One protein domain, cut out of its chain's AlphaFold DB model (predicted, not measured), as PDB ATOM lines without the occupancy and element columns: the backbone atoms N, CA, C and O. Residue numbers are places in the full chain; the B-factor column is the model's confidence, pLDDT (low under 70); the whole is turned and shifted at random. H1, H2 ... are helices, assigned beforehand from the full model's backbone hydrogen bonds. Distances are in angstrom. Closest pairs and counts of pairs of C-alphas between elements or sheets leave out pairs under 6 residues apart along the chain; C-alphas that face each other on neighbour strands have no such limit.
ATOM      1  N   LEU A  20     141.783 190.368 154.429       75.12
ATOM      2  CA  LEU A  20     141.640 189.433 153.313       75.12
ATOM      3  C   LEU A  20     142.629 188.270 153.400       75.12
ATOM      4  O   LEU A  20     142.213 187.118 153.283       75.12
ATOM      5  N   LEU A  21     143.910 188.532 153.672       75.75
ATOM      6  CA  LEU A  21     144.900 187.470 153.856       75.75
ATOM      7  C   LEU A  21     144.545 186.580 155.057       75.75
ATOM      8  O   LEU A  21     144.606 185.355 154.969       75.75
ATOM      9  N   SER A  22     144.111 187.192 156.160       76.25
ATOM     10  CA  SER A  22     143.639 186.505 157.364       76.25
ATOM     11  C   SER A  22     142.430 185.611 157.072       76.25
ATOM     12  O   SER A  22     142.425 184.431 157.430       76.25
ATOM     13  N   SER A  23     141.436 186.139 156.352       78.69
ATOM     14  CA  SER A  23     140.229 185.397 155.966       78.69
ATOM     15  C   SER A  23     140.554 184.231 155.031       78.69
ATOM     16  O   SER A  23     140.105 183.113 155.269       78.69
ATOM     17  N   SER A  24     141.396 184.453 154.020       79.12
ATOM     18  CA  SER A  24     141.842 183.418 153.081       79.12
ATOM     19  C   SER A  24     142.628 182.306 153.777       79.12
ATOM     20  O   SER A  24     142.362 181.127 153.546       79.12
ATOM     21  N   LEU A  25     143.543 182.650 154.690       75.38
ATOM     22  CA  LEU A  25     144.282 181.666 155.488       75.38
ATOM     23  C   LEU A  25     143.371 180.869 156.419       75.38
ATOM     24  O   LEU A  25     143.547 179.657 156.553       75.38
ATOM     25  N   LYS A  26     142.406 181.532 157.065       79.94
ATOM     26  CA  LYS A  26     141.416 180.872 157.919       79.94
ATOM     27  C   LYS A  26     140.584 179.879 157.107       79.94
ATOM     28  O   LYS A  26     140.516 178.712 157.485       79.94
ATOM     29  N   CYS A  27     140.061 180.303 155.956       74.19
ATOM     30  CA  CYS A  27     139.324 179.434 155.044       74.19
ATOM     31  C   CYS A  27     140.170 178.239 154.581       74.19
ATOM     32  O   CYS A  27     139.691 177.112 154.632       74.19
ATOM     33  N   LEU A  28     141.437 178.434 154.188       74.81
ATOM     34  CA  LEU A  28     142.312 177.325 153.779       74.81
ATOM     35  C   LEU A  28     142.550 176.310 154.904       74.81
ATOM     36  O   LEU A  28     142.529 175.106 154.648       74.81
ATOM     37  N   LYS A  29     142.739 176.772 156.148       78.31
ATOM     38  CA  LYS A  29     142.892 175.888 157.315       78.31
ATOM     39  C   LYS A  29     141.621 175.081 157.587       78.31
ATOM     40  O   LYS A  29     141.709 173.878 157.814       78.31
ATOM     41  N   GLU A  30     140.455 175.719 157.521       77.94
ATOM     42  CA  GLU A  30     139.160 175.047 157.690       77.94
ATOM     43  C   GLU A  30     138.924 174.003 156.585       77.94
ATOM     44  O   GLU A  30     138.556 172.866 156.875       77.94
ATOM     45  N   ILE A  31     139.228 174.341 155.327       70.94
ATOM     46  CA  ILE A  31     139.106 173.436 154.171       70.94
ATOM     47  C   ILE A  31     140.020 172.211 154.329       70.94
ATOM     48  O   ILE A  31     139.575 171.087 154.098       70.94
ATOM     49  N   ALA A  32     141.275 172.403 154.749       69.88
ATOM     50  CA  ALA A  32     142.229 171.310 154.948       69.88
ATOM     51  C   ALA A  32     141.804 170.318 156.050       69.88
ATOM     52  O   ALA A  32     142.241 169.170 156.040       69.88
ATOM     53  N   SER A  33     140.958 170.746 156.991       74.00
ATOM     54  CA  SER A  33     140.604 169.968 158.184       74.00
ATOM     55  C   SER A  33     139.417 169.007 158.030       74.00
ATOM     56  O   SER A  33     139.167 168.227 158.947       74.00
ATOM     57  N   GLY A  34     138.681 169.022 156.909       63.12
ATOM     58  CA  GLY A  34     137.414 168.275 156.836       63.12
ATOM     59  C   GLY A  34     136.850 167.962 155.450       63.12
ATOM     60  O   GLY A  34     135.665 167.655 155.356       63.12
ATOM     61  N   LEU A  35     137.642 168.054 154.377       67.88
ATOM     62  CA  LEU A  35     137.163 167.831 153.007       67.88
ATOM     63  C   LEU A  35     137.915 166.701 152.298       67.88
ATOM     64  O   LEU A  35     139.111 166.510 152.507       67.88
ATOM     65  N   ASP A  36     137.214 165.989 151.410       81.31
ATOM     66  CA  ASP A  36     137.864 165.134 150.420       81.31
ATOM     67  C   ASP A  36     138.710 165.990 149.461       81.31
ATOM     68  O   ASP A  36     138.465 167.186 149.271       81.31
ATOM     69  N   TYR A  37     139.712 165.376 148.831       73.31
ATOM     70  CA  TYR A  37     140.683 166.096 148.005       73.31
ATOM     71  C   TYR A  37     140.049 166.888 146.844       73.31
ATOM     72  O   TYR A  37     140.535 167.970 146.505       73.31
ATOM     73  N   GLY A  38     138.959 166.391 146.246       77.25
ATOM     74  CA  GLY A  38     138.265 167.073 145.154       77.25
ATOM     75  C   GLY A  38     137.591 168.360 145.624       77.25
ATOM     76  O   GLY A  38     137.786 169.421 145.024       77.25
ATOM     77  N   THR A  39     136.873 168.293 146.745       78.31
ATOM     78  CA  THR A  39     136.214 169.463 147.347       78.31
ATOM     79  C   THR A  39     137.222 170.449 147.939       78.31
ATOM     80  O   THR A  39     137.047 171.665 147.805       78.31
ATOM     81  N   TYR A  40     138.312 169.943 148.528       77.38
ATOM     82  CA  TYR A  40     139.448 170.755 148.966       77.38
ATOM     83  C   TYR A  40     140.000 171.584 147.804       77.38
ATOM     84  O   TYR A  40     140.102 172.809 147.904       77.38
ATOM     85  N   LYS A  41     140.297 170.930 146.674       80.19
ATOM     86  CA  LYS A  41     140.872 171.579 145.495       80.19
ATOM     87  C   LYS A  41     139.950 172.662 144.935       80.19
ATOM     88  O   LYS A  41     140.404 173.782 144.731       80.19
ATOM     89  N   ALA A  42     138.665 172.360 144.745       80.44
ATOM     90  CA  ALA A  42     137.710 173.317 144.185       80.44
ATOM     91  C   ALA A  42     137.567 174.582 145.052       80.44
ATOM     92  O   ALA A  42     137.581 175.698 144.535       80.44
ATOM     93  N   ARG A  43     137.479 174.425 146.380       77.25
ATOM     94  CA  ARG A  43     137.386 175.569 147.304       77.25
ATOM     95  C   ARG A  43     138.697 176.341 147.426       77.25
ATOM     96  O   ARG A  43     138.662 177.565 147.502       77.25
ATOM     97  N   ARG A  44     139.840 175.649 147.415       80.31
ATOM     98  CA  ARG A  44     141.164 176.281 147.367       80.31
ATOM     99  C   ARG A  44     141.297 177.143 146.115       80.31
ATOM    100  O   ARG A  44     141.646 178.312 146.225       80.31
ATOM    101  N   ASP A  45     140.982 176.593 144.946       80.00
ATOM    102  CA  ASP A  45     141.102 177.307 143.672       80.00
ATOM    103  C   ASP A  45     140.171 178.537 143.638       80.00
ATOM    104  O   ASP A  45     140.579 179.600 143.185       80.00
ATOM    105  N   ALA A  46     138.974 178.457 144.232       78.75
ATOM    106  CA  ALA A  46     138.080 179.612 144.368       78.75
ATOM    107  C   ALA A  46     138.661 180.759 145.224       78.75
ATOM    108  O   ALA A  46     138.384 181.922 144.941       78.75
ATOM    109  N   ILE A  47     139.463 180.455 146.252       77.62
ATOM    110  CA  ILE A  47     140.167 181.464 147.072       77.62
ATOM    111  C   ILE A  47     141.336 182.074 146.288       77.62
ATOM    112  O   ILE A  47     141.547 183.287 146.315       77.62
ATOM    113  N   LEU A  48     142.085 181.237 145.569       76.88
ATOM    114  CA  LEU A  48     143.254 181.662 144.795       76.88
ATOM    115  C   LEU A  48     142.885 182.532 143.580       76.88
ATOM    116  O   LEU A  48     143.699 183.350 143.161       76.88
ATOM    117  N   CYS A  49     141.667 182.390 143.048       72.50
ATOM    118  CA  CYS A  49     141.159 183.143 141.895       72.50
ATOM    119  C   CYS A  49     140.403 184.439 142.255       72.50
ATOM    120  O   CYS A  49     139.782 185.040 141.377       72.50
ATOM    121  N   GLN A  50     140.385 184.866 143.523       71.69
ATOM    122  CA  GLN A  50     139.703 186.111 143.890       71.69
ATOM    123  C   GLN A  50     140.437 187.332 143.309       71.69
ATOM    124  O   GLN A  50     141.666 187.383 143.368       71.69
ATOM    125  N   PRO A  51     139.716 188.333 142.770       66.69
ATOM    126  CA  PRO A  51     140.332 189.584 142.353       66.69
ATOM    127  C   PRO A  51     140.806 190.344 143.594       66.69
ATOM    128  O   PRO A  51     140.007 190.704 144.462       66.69
ATOM    129  N   VAL A  52     142.113 190.585 143.679       76.69
ATOM    130  CA  VAL A  52     142.751 191.246 144.820       76.69
ATOM    131  C   VAL A  52     143.484 192.499 144.360       76.69
ATOM    132  O   VAL A  52     144.069 192.541 143.279       76.69
ATOM    133  N   SER A  53     143.417 193.555 145.173       79.44
ATOM    134  CA  SER A  53     144.068 194.824 144.851       79.44
ATOM    135  C   SER A  53     145.601 194.718 144.963       79.44
ATOM    136  O   SER A  53     146.104 193.981 145.814       79.44
ATOM    137  N   PRO A  54     146.373 195.505 144.193       80.06
ATOM    138  CA  PRO A  54     147.832 195.555 144.334       80.06
ATOM    139  C   PRO A  54     148.315 195.926 145.747       80.06
ATOM    140  O   PRO A  54     149.389 195.501 146.167       80.06
ATOM    141  N   VAL A  55     147.511 196.688 146.499       80.44
ATOM    142  CA  VAL A  55     147.806 197.084 147.888       80.44
ATOM    143  C   VAL A  55     147.814 195.869 148.820       80.44
ATOM    144  O   VAL A  55     148.689 195.746 149.671       80.44
ATOM    145  N   GLU A  56     146.888 194.935 148.628       77.50
ATOM    146  CA  GLU A  56     146.810 193.697 149.415       77.50
ATOM    147  C   GLU A  56     147.975 192.747 149.108       77.50
ATOM    148  O   GLU A  56     148.520 192.110 150.008       77.50
ATOM    149  N   ILE A  57     148.417 192.698 147.847       81.75
ATOM    150  CA  ILE A  57     149.610 191.944 147.433       81.75
ATOM    151  C   ILE A  57     150.862 192.518 148.117       81.75
ATOM    152  O   ILE A  57     151.666 191.767 148.676       81.75
ATOM    153  N   ALA A  58     151.012 193.848 148.121       82.69
ATOM    154  CA  ALA A  58     152.114 194.525 148.803       82.69
ATOM    155  C   ALA A  58     152.103 194.252 150.317       82.69
ATOM    156  O   ALA A  58     153.122 193.844 150.873       82.69
ATOM    157  N   ALA A  59     150.941 194.362 150.962       81.81
ATOM    158  CA  ALA A  59     150.792 194.074 152.386       81.81
ATOM    159  C   ALA A  59     151.092 192.599 152.729       81.81
ATOM    160  O   ALA A  59     151.711 192.303 153.751       81.81
ATOM    161  N   GLY A  60     150.729 191.655 151.854       82.19
ATOM    162  CA  GLY A  60     151.107 190.248 152.001       82.19
ATOM    163  C   GLY A  60     152.625 190.025 151.935       82.19
ATOM    164  O   GLY A  60     153.177 189.238 152.710       82.19
ATOM    165  N   ARG A  61     153.324 190.751 151.054       85.81
ATOM    166  CA  ARG A  61     154.795 190.721 150.958       85.81
ATOM    167  C   ARG A  61     155.452 191.318 152.204       85.81
ATOM    168  O   ARG A  61     156.400 190.727 152.723       85.81
ATOM    169  N   GLU A  62     154.930 192.430 152.714       86.38
ATOM    170  CA  GLU A  62     155.381 193.038 153.974       86.38
ATOM    171  C   GLU A  62     155.191 192.087 155.159       86.38
ATOM    172  O   GLU A  62     156.105 191.915 155.967       86.38
ATOM    173  N   TYR A  63     154.055 191.387 155.217       83.56
ATOM    174  CA  TYR A  63     153.810 190.363 156.228       83.56
ATOM    175  C   TYR A  63     154.852 189.234 156.164       83.56
ATOM    176  O   TYR A  63     155.434 188.879 157.191       83.56
ATOM    177  N   ILE A  64     155.158 188.694 154.974       85.75
ATOM    178  CA  ILE A  64     156.212 187.671 154.816       85.75
ATOM    179  C   ILE A  64     157.563 188.203 155.305       85.75
ATOM    180  O   ILE A  64     158.274 187.505 156.034       85.75
ATOM    181  N   ALA A  65     157.929 189.419 154.893       87.31
ATOM    182  CA  ALA A  65     159.194 190.037 155.270       87.31
ATOM    183  C   ALA A  65     159.297 190.201 156.791       87.31
ATOM    184  O   ALA A  65     160.318 189.847 157.379       87.31
ATOM    185  N   ALA A  66     158.224 190.644 157.440       85.25
ATOM    186  CA  ALA A  66     158.195 190.817 158.879       85.25
ATOM    187  C   ALA A  66     158.234 189.491 159.646       85.25
ATOM    188  O   ALA A  66     158.959 189.383 160.631       85.25
ATOM    189  N   VAL A  67     157.525 188.450 159.190       83.44
ATOM    190  CA  VAL A  67     157.617 187.117 159.810       83.44
ATOM    191  C   VAL A  67     159.039 186.566 159.722       83.44
ATOM    192  O   VAL A  67     159.535 186.011 160.702       83.44
ATOM    193  N   ARG A  68     159.725 186.766 158.592       85.62
ATOM    194  CA  ARG A  68     161.145 186.406 158.452       85.62
ATOM    195  C   ARG A  68     162.042 187.250 159.360       85.62
ATOM    196  O   ARG A  68     162.940 186.701 159.982       85.62
ATOM    197  N   ALA A  69     161.776 188.550 159.480       87.38
ATOM    198  CA  ALA A  69     162.540 189.452 160.342       87.38
ATOM    199  C   ALA A  69     162.381 189.134 161.838       87.38
ATOM    200  O   ALA A  69     163.328 189.304 162.597       87.38
ATOM    201  N   MET A  70     161.211 188.641 162.259       86.50
ATOM    202  CA  MET A  70     160.981 188.150 163.625       86.50
ATOM    203  C   MET A  70     161.668 186.811 163.904       86.50
ATOM    204  O   MET A  70     161.888 186.472 165.061       86.50
ATOM    205  N   ASN A  71     162.015 186.057 162.859       86.81
ATOM    206  CA  ASN A  71     162.621 184.733 162.960       86.81
ATOM    207  C   ASN A  71     163.976 184.685 162.230       86.81
ATOM    208  O   ASN A  71     164.153 183.859 161.327       86.81
ATOM    209  N   PRO A  72     164.934 185.569 162.575       90.69
ATOM    210  CA  PRO A  72     166.203 185.632 161.875       90.69
ATOM    211  C   PRO A  72     167.043 184.380 162.171       90.69
ATOM    212  O   PRO A  72     166.939 183.801 163.261       90.69
ATOM    213  N   ARG A 152     156.556 177.578 158.706       83.25
ATOM    214  CA  ARG A 152     156.963 177.383 157.303       83.25
ATOM    215  C   ARG A 152     155.779 176.998 156.419       83.25
ATOM    216  O   ARG A 152     155.681 177.498 155.302       83.25
ATOM    217  N   SER A 153     154.864 176.177 156.931       81.44
ATOM    218  CA  SER A 153     153.610 175.817 156.261       81.44
ATOM    219  C   SER A 153     152.727 177.048 156.048       81.44
ATOM    220  O   SER A 153     152.271 177.297 154.932       81.44
ATOM    221  N   GLN A 154     152.568 177.892 157.075       79.50
ATOM    222  CA  GLN A 154     151.825 179.143 156.944       79.50
ATOM    223  C   GLN A 154     152.477 180.097 155.933       79.50
ATOM    224  O   GLN A 154     151.783 180.623 155.068       79.50
ATOM    225  N   LEU A 155     153.794 180.303 156.000       84.00
ATOM    226  CA  LEU A 155     154.514 181.146 155.041       84.00
ATOM    227  C   LEU A 155     154.373 180.630 153.608       84.00
ATOM    228  O   LEU A 155     154.153 181.425 152.700       84.00
ATOM    229  N   ARG A 156     154.461 179.312 153.406       86.12
ATOM    230  CA  ARG A 156     154.257 178.687 152.097       86.12
ATOM    231  C   ARG A 156     152.852 178.950 151.566       86.12
ATOM    232  O   ARG A 156     152.726 179.380 150.427       86.12
ATOM    233  N   ALA A 157     151.820 178.753 152.384       80.75
ATOM    234  CA  ALA A 157     150.442 179.024 151.984       80.75
ATOM    235  C   ALA A 157     150.240 180.496 151.585       80.75
ATOM    236  O   ALA A 157     149.579 180.782 150.594       80.75
ATOM    237  N   ILE A 158     150.849 181.431 152.321       82.75
ATOM    238  CA  ILE A 158     150.790 182.867 152.005       82.75
ATOM    239  C   ILE A 158     151.485 183.169 150.677       82.75
ATOM    240  O   ILE A 158     150.931 183.901 149.863       82.75
ATOM    241  N   VAL A 159     152.668 182.598 150.441       86.88
ATOM    242  CA  VAL A 159     153.383 182.749 149.164       86.88
ATOM    243  C   VAL A 159     152.544 182.202 148.012       86.88
ATOM    244  O   VAL A 159     152.367 182.894 147.021       86.88
ATOM    245  N   GLU A 160     151.962 181.011 148.162       85.75
ATOM    246  CA  GLU A 160     151.098 180.415 147.136       85.75
ATOM    247  C   GLU A 160     149.866 181.289 146.836       85.75
ATOM    248  O   GLU A 160     149.484 181.433 145.670       85.75
ATOM    249  N   ILE A 161     149.267 181.905 147.863       83.31
ATOM    250  CA  ILE A 161     148.159 182.858 147.705       83.31
ATOM    251  C   ILE A 161     148.613 184.091 146.915       83.31
ATOM    252  O   ILE A 161     147.986 184.439 145.916       83.31
ATOM    253  N   ILE A 162     149.709 184.727 147.334       84.88
ATOM    254  CA  ILE A 162     150.228 185.952 146.711       84.88
ATOM    255  C   ILE A 162     150.625 185.696 145.254       84.88
ATOM    256  O   ILE A 162     150.203 186.439 144.369       84.88
ATOM    257  N   ASP A 163     151.363 184.617 144.988       86.06
ATOM    258  CA  ASP A 163     151.765 184.224 143.635       86.06
ATOM    259  C   ASP A 163     150.555 183.946 142.733       86.06
ATOM    260  O   ASP A 163     150.610 184.166 141.522       86.06
ATOM    261  N   SER A 164     149.456 183.436 143.299       83.62
ATOM    262  CA  SER A 164     148.217 183.227 142.546       83.62
ATOM    263  C   SER A 164     147.544 184.556 142.225       83.62
ATOM    264  O   SER A 164     147.222 184.803 141.066       83.62
ATOM    265  N   TRP A 165     147.407 185.451 143.206       82.94
ATOM    266  CA  TRP A 165     146.826 186.779 142.997       82.94
ATOM    267  C   TRP A 165     147.597 187.602 141.959       82.94
ATOM    268  O   TRP A 165     146.983 188.238 141.106       82.94
ATOM    269  N   GLU A 166     148.928 187.522 141.950       82.62
ATOM    270  CA  GLU A 166     149.764 188.197 140.947       82.62
ATOM    271  C   GLU A 166     149.570 187.661 139.525       82.62
ATOM    272  O   GLU A 166     149.736 188.408 138.559       82.62
ATOM    273  N   LYS A 167     149.209 186.383 139.369       81.00
ATOM    274  CA  LYS A 167     148.884 185.806 138.055       81.00
ATOM    275  C   LYS A 167     147.535 186.285 137.531       81.00
ATOM    276  O   LYS A 167     147.392 186.400 136.323       81.00
ATOM    277  N   PHE A 168     146.572 186.552 138.413       69.12
ATOM    278  CA  PHE A 168     145.233 187.021 138.036       69.12
ATOM    279  C   PHE A 168     145.124 188.548 137.917       69.12
ATOM    280  O   PHE A 168     144.143 189.037 137.364       69.12
ATOM    281  N   SER A 169     146.106 189.303 138.422       63.19
ATOM    282  CA  SER A 169     146.153 190.767 138.293       63.19
ATOM    283  C   SER A 169     146.908 191.267 137.049       63.19
ATOM    284  O   SER A 169     147.067 192.482 136.906       63.19
ATOM    285  N   ARG A 170     147.439 190.368 136.209       56.47
ATOM    286  CA  ARG A 170     148.118 190.669 134.935       56.47
ATOM    287  C   ARG A 170     147.211 190.335 133.762       56.47
ATOM    288  O   ARG A 170     147.266 191.101 132.778       56.47
TER     289      ARG A 170
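This is residues 20 to 72 and 152 to 170 of the 170 residues of an uncharacterized protein of Alphaproteobacteria bacterium GWF2_58_20 (UniProt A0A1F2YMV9). Two antiparallel helix pairs make this domain: H1 and H2 lie side by side as a helical hairpin, and H3 and H4 lie side by side as a second pair set steeply to the first. The beginning of H1 and the last residue of H2 reach the second pair at H4, while the other ends of H1 and H2 point away from it, and the whole is flat. The printed part has 72 residues with four named helices, in the order H1, H2, H3, H4, and no named strand; the class is all helix. It is compact, with a radius of gyration of the C-alphas of 12.7 A, and spans 36 by 30 by 16 A.

Find C-alpha 20 at (141.640, 189.433, 153.313); from there H1 runs through residues 20 to 32, 18.2 A from first to last C-alpha. H2 follows as residues 37 to 48, 16.1 A long. H3 is residues 54 to 70, 24.5 A long, and starts at C-alpha 54, (147.832, 195.555, 144.334). Beyond the cut, H4 is residues 152 to 168, also 24.5 A long; look for its last C-alpha, 168, at (145.233, 187.021, 138.036).

Start with H1, which with H4 is a hub, each touching three other helices. H1 and H2 touch at a shallow tilt of 4 degrees, opposite ways, a hairpin; their closest C-alphas, of Ile 31 and Tyr 40, are 5.9 A apart. With residues 20 to 21 alone, H1 only just touches H3, with 3 pairs of C-alphas within 8 A; the closest C-alphas, of Leu 21 and Gly 60, are 7.0 A apart. Their lines are only just about perpendicular, at 73 degrees. With residues 21 to 25 alone, H1 only just touches H4, with 3 such pairs, at a steep tilt of 64 degrees, opposite ways; the closest C-alphas are those of Leu 25 and Ile 158, 7.5 A apart. H2 only just touches H4, with 3 such pairs and with residue 48 alone, at a steep tilt of 61 degrees, the same way; look at the closest C-alphas, of Leu 48 and Ser 164, 5.7 A apart. H2 and H3 are apart. H3, with residues 57 to 64 alone, touches H4 at a shallow tilt of 20 degrees, opposite ways; the closest C-alphas, of Ile 57 and Ile 162, are 6.1 A apart. The helix packing is part aligned, part crossed: 2 of these 5 touching pairs are at a shallow tilt. In H1, H2, H3 and H4 every O i to N i+4 pair is within hydrogen-bond range.

The two C-alphas farthest apart are those of Gly 38 and Pro 72, 37.5 A. Residues 73 to 151 are not printed, and C-alphas 72 and 152 are 13.2 A apart across this cut, which the link from H3 to H4 crosses. The links H1 to H2 and H2 to H3 are tight. The printed part ends at Arg 170, the chain's last residue. The mean pLDDT of the printed part is 79.2; look for values under 70 at residue 32, residues 34 to 35, residue 51 and residues 168 to 170.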